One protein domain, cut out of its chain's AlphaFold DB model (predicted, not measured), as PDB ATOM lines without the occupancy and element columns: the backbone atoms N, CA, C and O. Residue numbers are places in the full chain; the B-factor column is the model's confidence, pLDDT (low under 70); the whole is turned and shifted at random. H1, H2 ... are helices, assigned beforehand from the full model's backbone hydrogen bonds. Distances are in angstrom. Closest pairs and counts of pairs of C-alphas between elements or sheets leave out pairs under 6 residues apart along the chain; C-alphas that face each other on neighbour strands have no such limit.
ATOM      1  N   CYS A   2      14.743   2.464  47.788       80.56
ATOM      2  CA  CYS A   2      14.680   1.416  46.761       80.56
ATOM      3  C   CYS A   2      14.528   0.047  47.449       80.56
ATOM      4  O   CYS A   2      15.297  -0.242  48.359       80.56
ATOM      5  N   VAL A   3      13.571  -0.794  47.033       85.12
ATOM      6  CA  VAL A   3      13.316  -2.122  47.646       85.12
ATOM      7  C   VAL A   3      14.582  -2.989  47.670       85.12
ATOM      8  O   VAL A   3      14.822  -3.719  48.626       85.12
ATOM      9  N   LEU A   4      15.454  -2.833  46.669       88.50
ATOM     10  CA  LEU A   4      16.735  -3.536  46.600       88.50
ATOM     11  C   LEU A   4      17.701  -3.178  47.732       88.50
ATOM     12  O   LEU A   4      18.558  -3.993  48.051       88.50
ATOM     13  N   ALA A   5      17.571  -2.002  48.345       89.88
ATOM     14  CA  ALA A   5      18.442  -1.562  49.430       89.88
ATOM     15  C   ALA A   5      18.063  -2.178  50.788       89.88
ATOM     16  O   ALA A   5      18.902  -2.227  51.679       89.88
ATOM     17  N   ILE A   6      16.833  -2.680  50.950       89.19
ATOM     18  CA  ILE A   6      16.316  -3.186  52.234       89.19
ATOM     19  C   ILE A   6      17.246  -4.226  52.895       89.19
ATOM     20  O   ILE A   6      17.543  -4.051  54.075       89.19
ATOM     21  N   PRO A   7      17.790  -5.242  52.188       89.38
ATOM     22  CA  PRO A   7      18.674  -6.240  52.801       89.38
ATOM     23  C   PRO A   7      19.960  -5.666  53.411       89.38
ATOM     24  O   PRO A   7      20.603  -6.340  54.206       89.38
ATOM     25  N   PHE A   8      20.359  -4.447  53.038       88.75
ATOM     26  CA  PHE A   8      21.576  -3.802  53.532       88.75
ATOM     27  C   PHE A   8      21.343  -3.052  54.844       88.75
ATOM     28  O   PHE A   8      22.276  -2.897  55.620       88.75
ATOM     29  N   PHE A   9      20.116  -2.605  55.101       87.06
ATOM     30  CA  PHE A   9      19.806  -1.716  56.225       87.06
ATOM     31  C   PHE A   9      18.839  -2.329  57.238       87.06
ATOM     32  O   PHE A   9      18.585  -1.723  58.273       87.06
ATOM     33  N   LEU A  10      18.262  -3.495  56.938       84.38
ATOM     34  CA  LEU A  10      17.372  -4.170  57.868       84.38
ATOM     35  C   LEU A  10      18.173  -4.783  59.018       84.38
ATOM     36  O   LEU A  10      19.069  -5.595  58.780       84.38
ATOM     37  N   ASP A  11      17.792  -4.459  60.249       86.75
ATOM     38  CA  ASP A  11      18.290  -5.149  61.434       86.75
ATOM     39  C   ASP A  11      17.647  -6.541  61.524       86.75
ATOM     40  O   ASP A  11      16.524  -6.724  61.999       86.75
ATOM     41  N   ALA A  12      18.320  -7.525  60.931       87.12
ATOM     42  CA  ALA A  12      17.873  -8.906  60.889       87.12
ATOM     43  C   ALA A  12      19.065  -9.873  60.800       87.12
ATOM     44  O   ALA A  12      20.136  -9.514  60.288       87.12
ATOM     45  N   PRO A  13      18.883 -11.143  61.217       89.44
ATOM     46  CA  PRO A  13      19.913 -12.164  61.076       89.44
ATOM     47  C   PRO A  13      20.446 -12.252  59.632       89.44
ATOM     48  O   PRO A  13      19.657 -12.138  58.688       89.44
ATOM     49  N   PRO A  14      21.754 -12.504  59.415       87.12
ATOM     50  CA  PRO A  14      22.347 -12.562  58.072       87.12
ATOM     51  C   PRO A  14      21.618 -13.508  57.109       87.12
ATOM     52  O   PRO A  14      21.455 -13.186  55.936       87.12
ATOM     53  N   VAL A  15      21.101 -14.636  57.608       86.38
ATOM     54  CA  VAL A  15      20.301 -15.576  56.809       86.38
ATOM     55  C   VAL A  15      19.017 -14.940  56.270       86.38
ATOM     56  O   VAL A  15      18.667 -15.142  55.110       86.38
ATOM     57  N   PHE A  16      18.338 -14.119  57.071       89.12
ATOM     58  CA  PHE A  16      17.109 -13.449  56.655       89.12
ATOM     59  C   PHE A  16      17.405 -12.393  55.590       89.12
ATOM     60  O   PHE A  16      16.746 -12.351  54.551       89.12
ATOM     61  N   ARG A  17      18.470 -11.612  55.793       89.75
ATOM     62  CA  ARG A  17      18.948 -10.635  54.808       89.75
ATOM     63  C   ARG A  17      19.371 -11.300  53.497       89.75
ATOM     64  O   ARG A  17      19.044 -10.793  52.427       89.75
ATOM     65  N   ALA A  18      20.022 -12.462  53.561       87.44
ATOM     66  CA  ALA A  18      20.388 -13.252  52.386       87.44
ATOM     67  C   ALA A  18      19.154 -13.710  51.591       87.44
ATOM     68  O   ALA A  18      19.106 -13.548  50.371       87.44
ATOM     69  N   VAL A  19      18.131 -14.234  52.279       88.94
ATOM     70  CA  VAL A  19      16.863 -14.640  51.651       88.94
ATOM     71  C   VAL A  19      16.174 -13.440  51.002       88.94
ATOM     72  O   VAL A  19      15.742 -13.530  49.853       88.94
ATOM     73  N   GLN A  20      16.119 -12.295  51.683       90.00
ATOM     74  CA  GLN A  20      15.540 -11.075  51.118       90.00
ATOM     75  C   GLN A  20      16.304 -10.579  49.889       90.00
ATOM     76  O   GLN A  20      15.676 -10.238  48.889       90.00
ATOM     77  N   ALA A  21      17.640 -10.579  49.926       90.44
ATOM     78  CA  ALA A  21      18.461 -10.236  48.769       90.44
ATOM     79  C   ALA A  21      18.179 -11.185  47.595       90.44
ATOM     80  O   ALA A  21      17.945 -10.732  46.477       90.44
ATOM     81  N   ALA A  22      18.093 -12.495  47.832       88.00
ATOM     82  CA  ALA A  22      17.746 -13.455  46.785       88.00
ATOM     83  C   ALA A  22      16.356 -13.179  46.177       88.00
ATOM     84  O   ALA A  22      16.208 -13.156  44.951       88.00
ATOM     85  N   VAL A  23      15.347 -12.912  47.012       88.19
ATOM     86  CA  VAL A  23      13.977 -12.603  46.568       88.19
ATOM     87  C   VAL A  23      13.935 -11.298  45.772       88.19
ATOM     88  O   VAL A  23      13.484 -11.297  44.627       88.19
ATOM     89  N   PHE A  24      14.431 -10.190  46.329       89.75
ATOM     90  CA  PHE A  24      14.376  -8.885  45.667       89.75
ATOM     91  C   PHE A  24      15.248  -8.825  44.414       89.75
ATOM     92  O   PHE A  24      14.814  -8.269  43.405       89.75
ATOM     93  N   GLY A  25      16.429  -9.447  44.434       87.56
ATOM     94  CA  GLY A  25      17.285  -9.568  43.256       87.56
ATOM     95  C   GLY A  25      16.590 -10.330  42.130       87.56
ATOM     96  O   GLY A  25      16.606  -9.898  40.976       87.56
ATOM     97  N   THR A  26      15.891 -11.418  42.465       83.25
ATOM     98  CA  THR A  26      15.136 -12.180  41.468       83.25
ATOM     99  C   THR A  26      13.961 -11.377  40.916       83.25
ATOM    100  O   THR A  26      13.783 -11.317  39.699       83.25
ATOM    101  N   LEU A  27      13.194 -10.698  41.775       83.31
ATOM    102  CA  LEU A  27      12.103  -9.817  41.348       83.31
ATOM    103  C   LEU A  27      12.600  -8.687  40.442       83.31
ATOM    104  O   LEU A  27      11.971  -8.397  39.427       83.31
ATOM    105  N   PHE A  28      13.752  -8.088  40.742       85.69
ATOM    106  CA  PHE A  28      14.356  -7.078  39.877       85.69
ATOM    107  C   PHE A  28      14.707  -7.638  38.495       85.69
ATOM    108  O   PHE A  28      14.334  -7.043  37.482       85.69
ATOM    109  N   CYS A  29      15.332  -8.817  38.427       81.06
ATOM    110  CA  CYS A  29      15.583  -9.500  37.156       81.06
ATOM    111  C   CYS A  29      14.279  -9.760  36.375       81.06
ATOM    112  O   CYS A  29      14.251  -9.577  35.156       81.06
ATOM    113  N   ARG A  30      13.181 -10.115  37.063       78.88
ATOM    114  CA  ARG A  30      11.850 -10.273  36.443       78.88
ATOM    115  C   ARG A  30      11.320  -8.960  35.876       78.88
ATOM    116  O   ARG A  30      10.835  -8.949  34.748       78.88
ATOM    117  N   VAL A  31      11.433  -7.857  36.616       80.44
ATOM    118  CA  VAL A  31      11.010  -6.528  36.145       80.44
ATOM    119  C   VAL A  31      11.780  -6.135  34.885       80.44
ATOM    120  O   VAL A  31      11.162  -5.714  33.908       80.44
ATOM    121  N   VAL A  32      13.101  -6.340  34.858       80.38
ATOM    122  CA  VAL A  32      13.935  -6.071  33.674       80.38
ATOM    123  C   VAL A  32      13.498  -6.920  32.478       80.38
ATOM    124  O   VAL A  32      13.405  -6.404  31.362       80.38
ATOM    125  N   GLU A  33      13.202  -8.207  32.688       78.19
ATOM    126  CA  GLU A  33      12.719  -9.090  31.622       78.19
ATOM    127  C   GLU A  33      11.364  -8.639  31.071       78.19
ATOM    128  O   GLU A  33      11.210  -8.566  29.854       78.19
ATOM    129  N   ILE A  34      10.398  -8.324  31.940       75.25
ATOM    130  CA  ILE A  34       9.049  -7.895  31.542       75.25
ATOM    131  C   ILE A  34       9.105  -6.549  30.818       75.25
ATOM    132  O   ILE A  34       8.510  -6.413  29.752       75.25
ATOM    133  N   ALA A  35       9.855  -5.577  31.342       77.19
ATOM    134  CA  ALA A  35       9.985  -4.249  30.743       77.19
ATOM    135  C   ALA A  35      10.617  -4.284  29.341       77.19
ATOM    136  O   ALA A  35      10.362  -3.402  28.523       77.19
ATOM    137  N   ARG A  36      11.440  -5.300  29.051       73.62
ATOM    138  CA  ARG A  36      12.111  -5.494  27.754       73.62
ATOM    139  C   ARG A  36      11.489  -6.607  26.904       73.62
ATOM    140  O   ARG A  36      12.007  -6.927  25.831       73.62
ATOM    141  N   ALA A  37      10.407  -7.229  27.365       65.69
ATOM    142  CA  ALA A  37       9.687  -8.240  26.608       65.69
ATOM    143  C   ALA A  37       8.859  -7.571  25.492       65.69
ATOM    144  O   ALA A  37       8.203  -6.563  25.749       65.69
ATOM    145  N   PRO A  38       8.842  -8.113  24.259       60.16
ATOM    146  CA  PRO A  38       7.947  -7.615  23.218       60.16
ATOM    147  C   PRO A  38       6.482  -7.734  23.670       60.16
ATOM    148  O   PRO A  38       6.109  -8.720  24.308       60.16
ATOM    149  N   TRP A  39       5.637  -6.762  23.314       57.09
ATOM    150  CA  TRP A  39       4.215  -6.673  23.692       57.09
ATOM    151  C   TRP A  39       3.304  -7.737  23.029       57.09
ATOM    152  O   TRP A  39       2.121  -7.498  22.810       57.09
ATOM    153  N   CYS A  40       3.822  -8.924  22.706       59.62
ATOM    154  CA  CYS A  40       3.114  -9.975  21.966       59.62
ATOM    155  C   CYS A  40       2.441 -11.050  22.843       59.62
ATOM    156  O   CYS A  40       1.767 -11.928  22.311       59.62
ATOM    157  N   TYR A  41       2.587 -11.000  24.173       63.22
ATOM    158  CA  TYR A  41       2.066 -12.043  25.072       63.22
ATOM    159  C   TYR A  41       0.639 -11.758  25.574       63.22
ATOM    160  O   TYR A  41       0.313 -10.634  25.984       63.22
ATOM    161  N   GLY A  42      -0.204 -12.797  25.607       66.62
ATOM    162  CA  GLY A  42      -1.581 -12.741  26.117       66.62
ATOM    163  C   GLY A  42      -1.668 -12.566  27.645       66.62
ATOM    164  O   GLY A  42      -0.705 -12.815  28.365       66.62
ATOM    165  N   ARG A  43      -2.832 -12.152  28.181       67.75
ATOM    166  CA  ARG A  43      -3.004 -11.832  29.624       67.75
ATOM    167  C   ARG A  43      -2.647 -12.994  30.563       67.75
ATOM    168  O   ARG A  43      -1.954 -12.776  31.550       67.75
ATOM    169  N   ARG A  44      -3.085 -14.219  30.247       64.75
ATOM    170  CA  ARG A  44      -2.785 -15.425  31.050       64.75
ATOM    171  C   ARG A  44      -1.292 -15.720  31.100       64.75
ATOM    172  O   ARG A  44      -0.763 -16.061  32.150       64.75
ATOM    173  N   GLU A  45      -0.622 -15.532  29.969       65.38
ATOM    174  CA  GLU A  45       0.818 -15.696  29.881       65.38
ATOM    175  C   GLU A  45       1.518 -14.629  30.725       65.38
ATOM    176  O   GLU A  45       2.355 -14.977  31.538       65.38
ATOM    177  N   ARG A  46       1.102 -13.357  30.672       66.56
ATOM    178  CA  ARG A  46       1.667 -12.306  31.542       66.56
ATOM    179  C   ARG A  46       1.546 -12.631  33.031       66.56
ATOM    180  O   ARG A  46       2.524 -12.464  33.749       66.56
ATOM    181  N   VAL A  47       0.394 -13.129  33.483       67.06
ATOM    182  CA  VAL A  47       0.192 -13.513  34.892       67.06
ATOM    183  C   VAL A  47       1.078 -14.699  35.272       67.06
ATOM    184  O   VAL A  47       1.781 -14.627  36.274       67.06
ATOM    185  N   ALA A  48       1.130 -15.751  34.448       66.00
ATOM    186  CA  ALA A  48       2.046 -16.871  34.674       66.00
ATOM    187  C   ALA A  48       3.505 -16.387  34.731       66.00
ATOM    188  O   ALA A  48       4.259 -16.781  35.612       66.00
ATOM    189  N   ARG A  49       3.884 -15.452  33.852       63.53
ATOM    190  CA  ARG A  49       5.215 -14.846  33.847       63.53
ATOM    191  C   ARG A  49       5.484 -14.005  35.102       63.53
ATOM    192  O   ARG A  49       6.618 -13.965  35.555       63.53
ATOM    193  N   MET A  50       4.495 -13.332  35.678       62.41
ATOM    194  CA  MET A  50       4.676 -12.569  36.923       62.41
ATOM    195  C   MET A  50       4.825 -13.477  38.148       62.41
ATOM    196  O   MET A  50       5.613 -13.169  39.036       62.41
ATOM    197  N   LEU A  51       4.095 -14.594  38.180       61.19
ATOM    198  CA  LEU A  51       4.088 -15.532  39.306       61.19
ATOM    199  C   LEU A  51       5.287 -16.485  39.299       61.19
ATOM    200  O   LEU A  51       5.709 -16.966  40.348       61.19
ATOM    201  N   LEU A  52       5.842 -16.765  38.122       62.91
ATOM    202  CA  LEU A  52       6.979 -17.661  37.977       62.91
ATOM    203  C   LEU A  52       8.269 -16.856  38.113       62.91
ATOM    204  O   LEU A  52       8.560 -15.940  37.345       62.91
ATOM    205  N   VAL A  53       9.058 -17.243  39.110       59.03
ATOM    206  CA  VAL A  53      10.308 -16.603  39.543       59.03
ATOM    207  C   VAL A  53      11.403 -16.648  38.451       59.03
ATOM    208  O   VAL A  53      12.478 -16.078  38.617       59.03
ATOM    209  N   HIS A  54      11.166 -17.289  37.299       63.19
ATOM    210  CA  HIS A  54      12.193 -17.628  36.305       63.19
ATOM    211  C   HIS A  54      11.927 -17.141  34.889       63.19
ATOM    212  O   HIS A  54      10.812 -16.764  34.544       63.19
ATOM    213  N   GLU A  55      12.984 -17.142  34.068       67.56
ATOM    214  CA  GLU A  55      12.936 -16.674  32.686       67.56
ATOM    215  C   GLU A  55      11.957 -17.505  31.861       67.56
ATOM    216  O   GLU A  55      12.226 -18.599  31.376       67.56
ATOM    217  N   THR A  56      10.799 -16.914  31.649       61.22
ATOM    218  CA  THR A  56       9.631 -17.551  31.045       61.22
ATOM    219  C   THR A  56       9.783 -17.957  29.586       61.22
ATOM    220  O   THR A  56       8.968 -18.708  29.066       61.22
ATOM    221  N   ARG A  57      10.851 -17.523  28.911       66.62
ATOM    222  CA  ARG A  57      11.219 -18.057  27.588       66.62
ATOM    223  C   ARG A  57      11.794 -19.472  27.652       66.62
ATOM    224  O   ARG A  57      11.935 -20.106  26.614       66.62
ATOM    225  N   LEU A  58      12.128 -19.949  28.847       68.00
ATOM    226  CA  LEU A  58      12.507 -21.336  29.087       68.00
ATOM    227  C   LEU A  58      11.330 -22.244  29.347       68.00
ATOM    228  O   LEU A  58      11.524 -23.451  29.446       68.00
ATOM    229  N   MET A  59      10.141 -21.662  29.451       76.56
ATOM    230  CA  MET A  59       8.932 -22.393  29.730       76.56
ATOM    231  C   MET A  59       8.245 -22.755  28.429       76.56
ATOM    232  O   MET A  59       7.982 -21.896  27.586       76.56
ATOM    233  N   ARG A 146      34.689 -27.946  27.719       96.94
ATOM    234  CA  ARG A 146      36.090 -28.004  27.270       96.94
ATOM    235  C   ARG A 146      36.785 -26.646  27.298       96.94
ATOM    236  O   ARG A 146      38.003 -26.577  27.194       96.94
ATOM    237  N   THR A 147      36.020 -25.560  27.421       96.69
ATOM    238  CA  THR A 147      36.539 -24.188  27.490       96.69
ATOM    239  C   THR A 147      35.757 -23.348  28.499       96.69
ATOM    240  O   THR A 147      34.588 -23.624  28.780       96.69
ATOM    241  N   LEU A 148      36.368 -22.268  29.001       92.75
ATOM    242  CA  LEU A 148      35.676 -21.289  29.852       92.75
ATOM    243  C   LEU A 148      34.518 -20.600  29.119       92.75
ATOM    244  O   LEU A 148      33.480 -20.330  29.721       92.75
ATOM    245  N   ALA A 149      34.678 -20.348  27.818       91.19
ATOM    246  CA  ALA A 149      33.624 -19.777  26.989       91.19
ATOM    247  C   ALA A 149      32.411 -20.715  26.894       91.19
ATOM    248  O   ALA A 149      31.274 -20.262  26.998       91.19
ATOM    249  N   GLU A 150      32.634 -22.025  26.757       94.50
ATOM    250  CA  GLU A 150      31.560 -23.021  26.774       94.50
ATOM    251  C   GLU A 150      30.892 -23.112  28.153       94.50
ATOM    252  O   GLU A 150      29.659 -23.124  28.240       94.50
ATOM    253  N   PHE A 151      31.694 -23.114  29.223       94.94
ATOM    254  CA  PHE A 151      31.201 -23.164  30.596       94.94
ATOM    255  C   PHE A 151      30.261 -21.992  30.884       94.94
ATOM    256  O   PHE A 151      29.078 -22.208  31.144       94.94
ATOM    257  N   TRP A 152      30.750 -20.755  30.769       92.94
ATOM    258  CA  TRP A 152      29.987 -19.554  31.120       92.94
ATOM    259  C   TRP A 152      28.960 -19.147  30.061       92.94
ATOM    260  O   TRP A 152      27.920 -18.584  30.396       92.94
ATOM    261  N   GLY A 153      29.237 -19.409  28.783       89.38
ATOM    262  CA  GLY A 153      28.402 -18.947  27.676       89.38
ATOM    263  C   GLY A 153      27.219 -19.859  27.357       89.38
ATOM    264  O   GLY A 153      26.198 -19.371  26.869       89.38
ATOM    265  N   LEU A 154      27.335 -21.170  27.604       90.38
ATOM    266  CA  LEU A 154      26.359 -22.150  27.106       90.38
ATOM    267  C   LEU A 154      25.778 -23.070  28.181       90.38
ATOM    268  O   LEU A 154      24.619 -23.482  28.054       90.38
ATOM    269  N   ARG A 155      26.560 -23.426  29.204       93.88
ATOM    270  CA  ARG A 155      26.217 -24.539  30.101       93.88
ATOM    271  C   ARG A 155      25.893 -24.115  31.523       93.88
ATOM    272  O   ARG A 155      24.967 -24.676  32.102       93.88
ATOM    273  N   TRP A 156      26.620 -23.161  32.089       93.44
ATOM    274  CA  TRP A 156      26.422 -22.688  33.455       93.44
ATOM    275  C   TRP A 156      25.324 -21.626  33.530       93.44
ATOM    276  O   TRP A 156      25.306 -20.700  32.723       93.44
ATOM    277  N   ASN A 157      24.428 -21.760  34.515       90.81
ATOM    278  CA  ASN A 157      23.395 -20.783  34.882       90.81
ATOM    279  C   ASN A 157      22.795 -20.028  33.680       90.81
ATOM    280  O   ASN A 157      22.896 -18.807  33.543       90.81
ATOM    281  N   ARG A 158      22.162 -20.778  32.777       89.38
ATOM    282  CA  ARG A 158      21.634 -20.285  31.503       89.38
ATOM    283  C   ARG A 158      20.557 -19.210  31.683       89.38
ATOM    284  O   ARG A 158      20.273 -18.491  30.729       89.38
ATOM    285  N   VAL A 159      19.936 -19.111  32.862       85.94
ATOM    286  CA  VAL A 159      18.995 -18.034  33.218       85.94
ATOM    287  C   VAL A 159      19.746 -16.701  33.304       85.94
ATOM    288  O   VAL A 159      19.470 -15.783  32.532       85.94
ATOM    289  N   ILE A 160      20.767 -16.613  34.162       87.44
ATOM    290  CA  ILE A 160      21.589 -15.399  34.282       87.44
ATOM    291  C   ILE A 160      22.397 -15.152  33.002       87.44
ATOM    292  O   ILE A 160      22.470 -14.017  32.532       87.44
ATOM    293  N   GLY A 161      22.927 -16.204  32.373       90.44
ATOM    294  CA  GLY A 161      23.670 -16.099  31.115       90.44
ATOM    295  C   GLY A 161      22.853 -15.452  29.993       90.44
ATOM    296  O   GLY A 161      23.345 -14.555  29.308       90.44
ATOM    297  N   ARG A 162      21.574 -15.823  29.827       88.50
ATOM    298  CA  ARG A 162      20.681 -15.183  28.842       88.50
ATOM    299  C   ARG A 162      20.331 -13.747  29.200       88.50
ATOM    300  O   ARG A 162      20.314 -12.901  28.301       88.50
ATOM    301  N   LEU A 163      20.079 -13.470  30.480       87.56
ATOM    302  CA  LEU A 163      19.822 -12.116  30.962       87.56
ATOM    303  C   LEU A 163      20.999 -11.193  30.617       87.56
ATOM    304  O   LEU A 163      20.798 -10.158  29.983       87.56
ATOM    305  N   LEU A 164      22.225 -11.586  30.962       91.94
ATOM    306  CA  LEU A 164      23.434 -10.809  30.680       91.94
ATOM    307  C   LEU A 164      23.716 -10.719  29.178       91.94
ATOM    308  O   LEU A 164      24.044  -9.646  28.670       91.94
ATOM    309  N   ARG A 165      23.516 -11.814  28.433       91.69
ATOM    310  CA  ARG A 165      23.695 -11.815  26.978       91.69
ATOM    311  C   ARG A 165      22.818 -10.755  26.312       91.69
ATOM    312  O   ARG A 165      23.318  -9.974  25.515       91.69
ATOM    313  N   ARG A 166      21.532 -10.687  26.654       89.88
ATOM    314  CA  ARG A 166      20.593  -9.739  26.028       89.88
ATOM    315  C   ARG A 166      20.754  -8.307  26.508       89.88
ATOM    316  O   ARG A 166      20.553  -7.384  25.725       89.88
ATOM    317  N   ASN A 167      21.041  -8.120  27.793       89.56
ATOM    318  CA  ASN A 167      21.017  -6.792  28.400       89.56
ATOM    319  C   ASN A 167      22.379  -6.098  28.401       89.56
ATOM    320  O   ASN A 167      22.407  -4.871  28.437       89.56
ATOM    321  N   CYS A 168      23.472  -6.859  28.330       93.81
ATOM    322  CA  CYS A 168      24.838  -6.346  28.400       93.81
ATOM    323  C   CYS A 168      25.612  -6.622  27.104       93.81
ATOM    324  O   CYS A 168      26.109  -5.691  26.477       93.81
ATOM    325  N   PHE A 169      25.679  -7.886  26.670       95.19
ATOM    326  CA  PHE A 169      26.533  -8.278  25.543       95.19
ATOM    327  C   PHE A 169      25.976  -7.852  24.176       95.19
ATOM    328  O   PHE A 169      26.633  -7.114  23.447       95.19
ATOM    329  N   GLU A 170      24.766  -8.291  23.819       94.88
ATOM    330  CA  GLU A 170      24.160  -8.059  22.501       94.88
ATOM    331  C   GLU A 170      24.077  -6.572  22.111       94.88
ATOM    332  O   GLU A 170      24.403  -6.268  20.962       94.88
ATOM    333  N   PRO A 171      23.697  -5.626  22.998       94.88
ATOM    334  CA  PRO A 171      23.635  -4.211  22.640       94.88
ATOM    335  C   PRO A 171      24.987  -3.631  22.209       94.88
ATOM    336  O   PRO A 171      25.033  -2.825  21.283       94.88
ATOM    337  N   LEU A 172      26.082  -4.048  22.852       96.88
ATOM    338  CA  LEU A 172      27.435  -3.586  22.530       96.88
ATOM    339  C   LEU A 172      28.028  -4.351  21.345       96.88
ATOM    340  O   LEU A 172      28.627  -3.742  20.461       96.88
ATOM    341  N   ALA A 173      27.781  -5.658  21.257       96.50
ATOM    342  CA  ALA A 173      28.195  -6.468  20.117       96.50
ATOM    343  C   ALA A 173      27.570  -5.971  18.801       96.50
ATOM    344  O   ALA A 173      28.275  -5.835  17.805       96.50
ATOM    345  N   ARG A 174      26.277  -5.607  18.804       96.25
ATOM    346  CA  ARG A 174      25.590  -5.022  17.632       96.25
ATOM    347  C   ARG A 174      26.140  -3.654  17.218       96.25
ATOM    348  O   ARG A 174      25.918  -3.239  16.090       96.25
ATOM    349  N   ARG A 175      26.854  -2.963  18.112       97.00
ATOM    350  CA  ARG A 175      27.547  -1.692  17.847       97.00
ATOM    351  C   ARG A 175      29.023  -1.884  17.476       97.00
ATOM    352  O   ARG A 175      29.782  -0.926  17.510       97.00
ATOM    353  N   GLY A 176      29.445  -3.114  17.170       97.56
ATOM    354  CA  GLY A 176      30.832  -3.423  16.812       97.56
ATOM    355  C   GLY A 176      31.791  -3.529  18.001       97.56
ATOM    356  O   GLY A 176      32.996  -3.609  17.797       97.56
ATOM    357  N   ALA A 177      31.287  -3.573  19.241       97.50
ATOM    358  CA  ALA A 177      32.100  -3.632  20.459       97.50
ATOM    359  C   ALA A 177      31.842  -4.905  21.301       97.50
ATOM    360  O   ALA A 177      31.440  -4.814  22.466       97.50
ATOM    361  N   PRO A 178      32.064  -6.120  20.757       95.94
ATOM    362  CA  PRO A 178      31.755  -7.370  21.456       95.94
ATOM    363  C   PRO A 178      32.572  -7.566  22.741       95.94
ATOM    364  O   PRO A 178      32.030  -8.066  23.725       95.94
ATOM    365  N   MET A 179      33.835  -7.127  22.775       96.81
ATOM    366  CA  MET A 179      34.683  -7.243  23.970       96.81
ATOM    367  C   MET A 179      34.149  -6.403  25.137       96.81
ATOM    368  O   MET A 179      34.050  -6.896  26.258       96.81
ATOM    369  N   LEU A 180      33.708  -5.167  24.868       97.25
ATOM    370  CA  LEU A 180      33.035  -4.338  25.874       97.25
ATOM    371  C   LEU A 180      31.730  -4.992  26.351       97.25
ATOM    372  O   LEU A 180      31.403  -4.918  27.531       97.25
ATOM    373  N   GLY A 181      31.019  -5.684  25.456       96.69
ATOM    374  CA  GLY A 181      29.858  -6.503  25.802       96.69
ATOM    375  C   GLY A 181      30.170  -7.603  26.818       96.69
ATOM    376  O   GLY A 181      29.411  -7.792  27.769       96.69
ATOM    377  N   VAL A 182      31.286  -8.315  26.632       95.31
ATOM    378  CA  VAL A 182      31.749  -9.356  27.564       95.31
ATOM    379  C   VAL A 182      32.139  -8.734  28.902       95.31
ATOM    380  O   VAL A 182      31.653  -9.181  29.938       95.31
ATOM    381  N   LEU A 183      32.946  -7.670  28.887       96.81
ATOM    382  CA  LEU A 183      33.369  -6.970  30.103       96.81
ATOM    383  C   LEU A 183      32.171  -6.463  30.910       96.81
ATOM    384  O   LEU A 183      32.097  -6.700  32.113       96.81
ATOM    385  N   LEU A 184      31.189  -5.844  30.247       97.00
ATOM    386  CA  LEU A 184      29.964  -5.383  30.894       97.00
ATOM    387  C   LEU A 184      29.162  -6.549  31.486       97.00
ATOM    388  O   LEU A 184      28.669  -6.442  32.607       97.00
ATOM    389  N   ALA A 185      29.039  -7.667  30.765       95.69
ATOM    390  CA  ALA A 185      28.333  -8.846  31.261       95.69
ATOM    391  C   ALA A 185      28.989  -9.417  32.529       95.69
ATOM    392  O   ALA A 185      28.288  -9.711  33.497       95.69
ATOM    393  N   PHE A 186      30.321  -9.527  32.562       95.19
ATOM    394  CA  PHE A 186      31.046  -9.995  33.747       95.19
ATOM    395  C   PHE A 186      31.004  -8.988  34.900       95.19
ATOM    396  O   PHE A 186      30.813  -9.403  36.041       95.19
ATOM    397  N   ALA A 187      31.096  -7.684  34.626       97.00
ATOM    398  CA  ALA A 187      30.971  -6.645  35.649       97.00
ATOM    399  C   ALA A 187      29.585  -6.672  36.314       97.00
ATOM    400  O   ALA A 187      29.484  -6.722  37.539       97.00
ATOM    401  N   VAL A 188      28.511  -6.721  35.517       95.12
ATOM    402  CA  VAL A 188      27.136  -6.826  36.034       95.12
ATOM    403  C   VAL A 188      26.927  -8.149  36.771       95.12
ATOM    404  O   VAL A 188      26.324  -8.152  37.841       95.12
ATOM    405  N   SER A 189      27.466  -9.262  36.263       93.81
ATOM    406  CA  SER A 189      27.452 -10.546  36.977       93.81
ATOM    407  C   SER A 189      28.119 -10.429  38.349       93.81
ATOM    408  O   SER A 189      27.539 -10.844  39.349       93.81
ATOM    409  N   GLY A 190      29.303  -9.815  38.427       93.94
ATOM    410  CA  GLY A 190      30.008  -9.567  39.685       93.94
ATOM    411  C   GLY A 190      29.172  -8.748  40.667       93.94
ATOM    412  O   GLY A 190      29.028  -9.145  41.819       93.94
ATOM    413  N   LEU A 191      28.538  -7.665  40.204       93.75
ATOM    414  CA  LEU A 191      27.638  -6.846  41.028       93.75
ATOM    415  C   LEU A 191      26.452  -7.645  41.583       93.75
ATOM    416  O   LEU A 191      26.100  -7.470  42.748       93.75
ATOM    417  N   LEU A 192      25.866  -8.552  40.794       91.56
ATOM    418  CA  LEU A 192      24.805  -9.446  41.275       91.56
ATOM    419  C   LEU A 192      25.309 -10.384  42.383       91.56
ATOM    420  O   LEU A 192      24.595 -10.613  43.356       91.56
ATOM    421  N   HIS A 193      26.541 -10.892  42.276       90.62
ATOM    422  CA  HIS A 193      27.139 -11.701  43.341       90.62
ATOM    423  C   HIS A 193      27.390 -10.864  44.601       90.62
ATOM    424  O   HIS A 193      27.005 -11.292  45.685       90.62
ATOM    425  N   PHE A 194      27.953  -9.656  44.477       91.12
ATOM    426  CA  PHE A 194      28.137  -8.748  45.618       91.12
ATOM    427  C   PHE A 194      26.815  -8.422  46.313       91.12
ATOM    428  O   PHE A 194      26.746  -8.442  47.540       91.12
ATOM    429  N   TYR A 195      25.760  -8.185  45.534       91.06
ATOM    430  CA  TYR A 195      24.427  -7.908  46.051       91.06
ATOM    431  C   TYR A 195      23.883  -9.037  46.940       91.06
ATOM    432  O   TYR A 195      23.261  -8.768  47.964       91.06
ATOM    433  N   LEU A 196      24.139 -10.295  46.572       88.44
ATOM    434  CA  LEU A 196      23.711 -11.465  47.342       88.44
ATOM    435  C   LEU A 196      24.633 -11.748  48.536       88.44
ATOM    436  O   LEU A 196      24.162 -12.109  49.613       88.44
ATOM    437  N   VAL A 197      25.945 -11.592  48.347       88.38
ATOM    438  CA  VAL A 197      26.956 -11.986  49.336       88.38
ATOM    439  C   VAL A 197      27.067 -10.979  50.474       88.38
ATOM    440  O   VAL A 197      27.191 -11.400  51.619       88.38
ATOM    441  N   LEU A 198      27.014  -9.670  50.212       88.81
ATOM    442  CA  LEU A 198      27.252  -8.669  51.260       88.81
ATOM    443  C   LEU A 198      26.228  -8.734  52.412       88.81
ATOM    444  O   LEU A 198      26.664  -8.776  53.567       88.81
ATOM    445  N   PRO A 199      24.904  -8.819  52.157       87.12
ATOM    446  CA  PRO A 199      23.917  -8.996  53.225       87.12
ATOM    447  C   PRO A 199      24.073 -10.338  53.954       87.12
ATOM    448  O   PRO A 199      23.895 -10.412  55.170       87.12
ATOM    449  N   ALA A 200      24.451 -11.391  53.223       85.19
ATOM    450  CA  ALA A 200      24.633 -12.738  53.761       85.19
ATOM    451  C   ALA A 200      25.889 -12.878  54.634       85.19
ATOM    452  O   ALA A 200      25.890 -13.629  55.607       85.19
ATOM    453  N   ALA A 201      26.955 -12.146  54.308       82.94
ATOM    454  CA  ALA A 201      28.232 -12.205  55.010       82.94
ATOM    455  C   ALA A 201      28.197 -11.512  56.382       82.94
ATOM    456  O   ALA A 201      29.158 -11.607  57.141       82.94
ATOM    457  N   GLY A 202      27.118 -10.787  56.706       71.44
ATOM    458  CA  GLY A 202      26.998 -10.053  57.967       71.44
ATOM    459  C   GLY A 202      27.986  -8.889  58.104       71.44
ATOM    460  O   GLY A 202      28.144  -8.352  59.197       71.44
ATOM    461  N   LEU A 203      28.638  -8.494  57.005       71.44
ATOM    462  CA  LEU A 203      29.634  -7.420  56.968       71.44
ATOM    463  C   LEU A 203      29.005  -6.028  57.068       71.44
ATOM    464  O   LEU A 203      29.692  -5.059  57.374       71.44
ATOM    465  N   ILE A 204      27.702  -5.930  56.815       66.38
ATOM    466  CA  ILE A 204      26.949  -4.688  56.930       66.38
ATOM    467  C   ILE A 204      26.319  -4.669  58.324       66.38
ATOM    468  O   ILE A 204      25.433  -5.479  58.615       66.38
ATOM    469  N   ARG A 205      26.814  -3.788  59.195       58.03
ATOM    470  CA  ARG A 205      26.186  -3.444  60.476       58.03
ATOM    471  C   ARG A 205      25.532  -2.075  60.303       58.03
ATOM    472  O   ARG A 205      26.225  -1.137  59.915       58.03
ATOM    473  N   SER A 206      24.222  -2.006  60.507       55.41
ATOM    474  CA  SER A 206      23.476  -0.760  60.714       55.41
ATOM    475  C   SER A 206      23.507  -0.396  62.188       55.41
ATOM    476  O   SER A 206      23.308  -1.340  62.985       55.41
TER     477      SER A 206
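Overview. This is residues 2 to 59 and 146 to 206 of the 206 residues of a protein of Deltaproteobacteria bacterium (UniProt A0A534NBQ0). Two long helices, H6 and H2, make a V, meeting where H6 ends and H2 begins; in its mouth H5 folds back on H6. H1 folds back on H2 at the closed end; residues 146 to 151 stick out. The 119 printed residues hold six named helices, H1 to H6: all helix, only just loose, close to compact, radius of gyration of the C-alphas 16.3 A, spans 44 by 39 by 28 A.

Along the chain. H6, residues 178 to 200, measures 33.5 A, ending at C-alpha 200 (24.633, -12.738, 53.761). H2, residues 14 to 35, measures 31.1 A, beginning at C-alpha 14 (22.347, -12.562, 58.072). H5 is residues 158 to 173, H1 3 to 9, H3 43 to 51, H4 148 to 155.

Arrangement. H6, the hub, touches H2 with residues 192 to 200 alone, closest C-alphas Ala 18 and Ala 200, 4.5 A, at an only just steep 35.0 degrees, opposite ways. H5 and H6 form a hairpin, closest C-alphas Phe 169 and Gly 181, 3.8 A. H3 is close to H2 but not clearly touching. H4 and H5 only just touch, only at the corner, with 3 pairs of C-alphas within 8 A. O i to N i+4 pairs are all within hydrogen-bond range in H2, H3 and H4, 17 of 19 in H6, 9 of 12 in H5, 0 of 3 in H1, where 3 of 4 O i to N i+3 pairs are.

Size, cuts and confidence. Residues 60 to 145 are not printed, a gap of 27.8 A between C-alphas 59 and 146. Of the links printed whole, none is long. pLDDT is under 70 at residues 37 to 58 and 204 to 206.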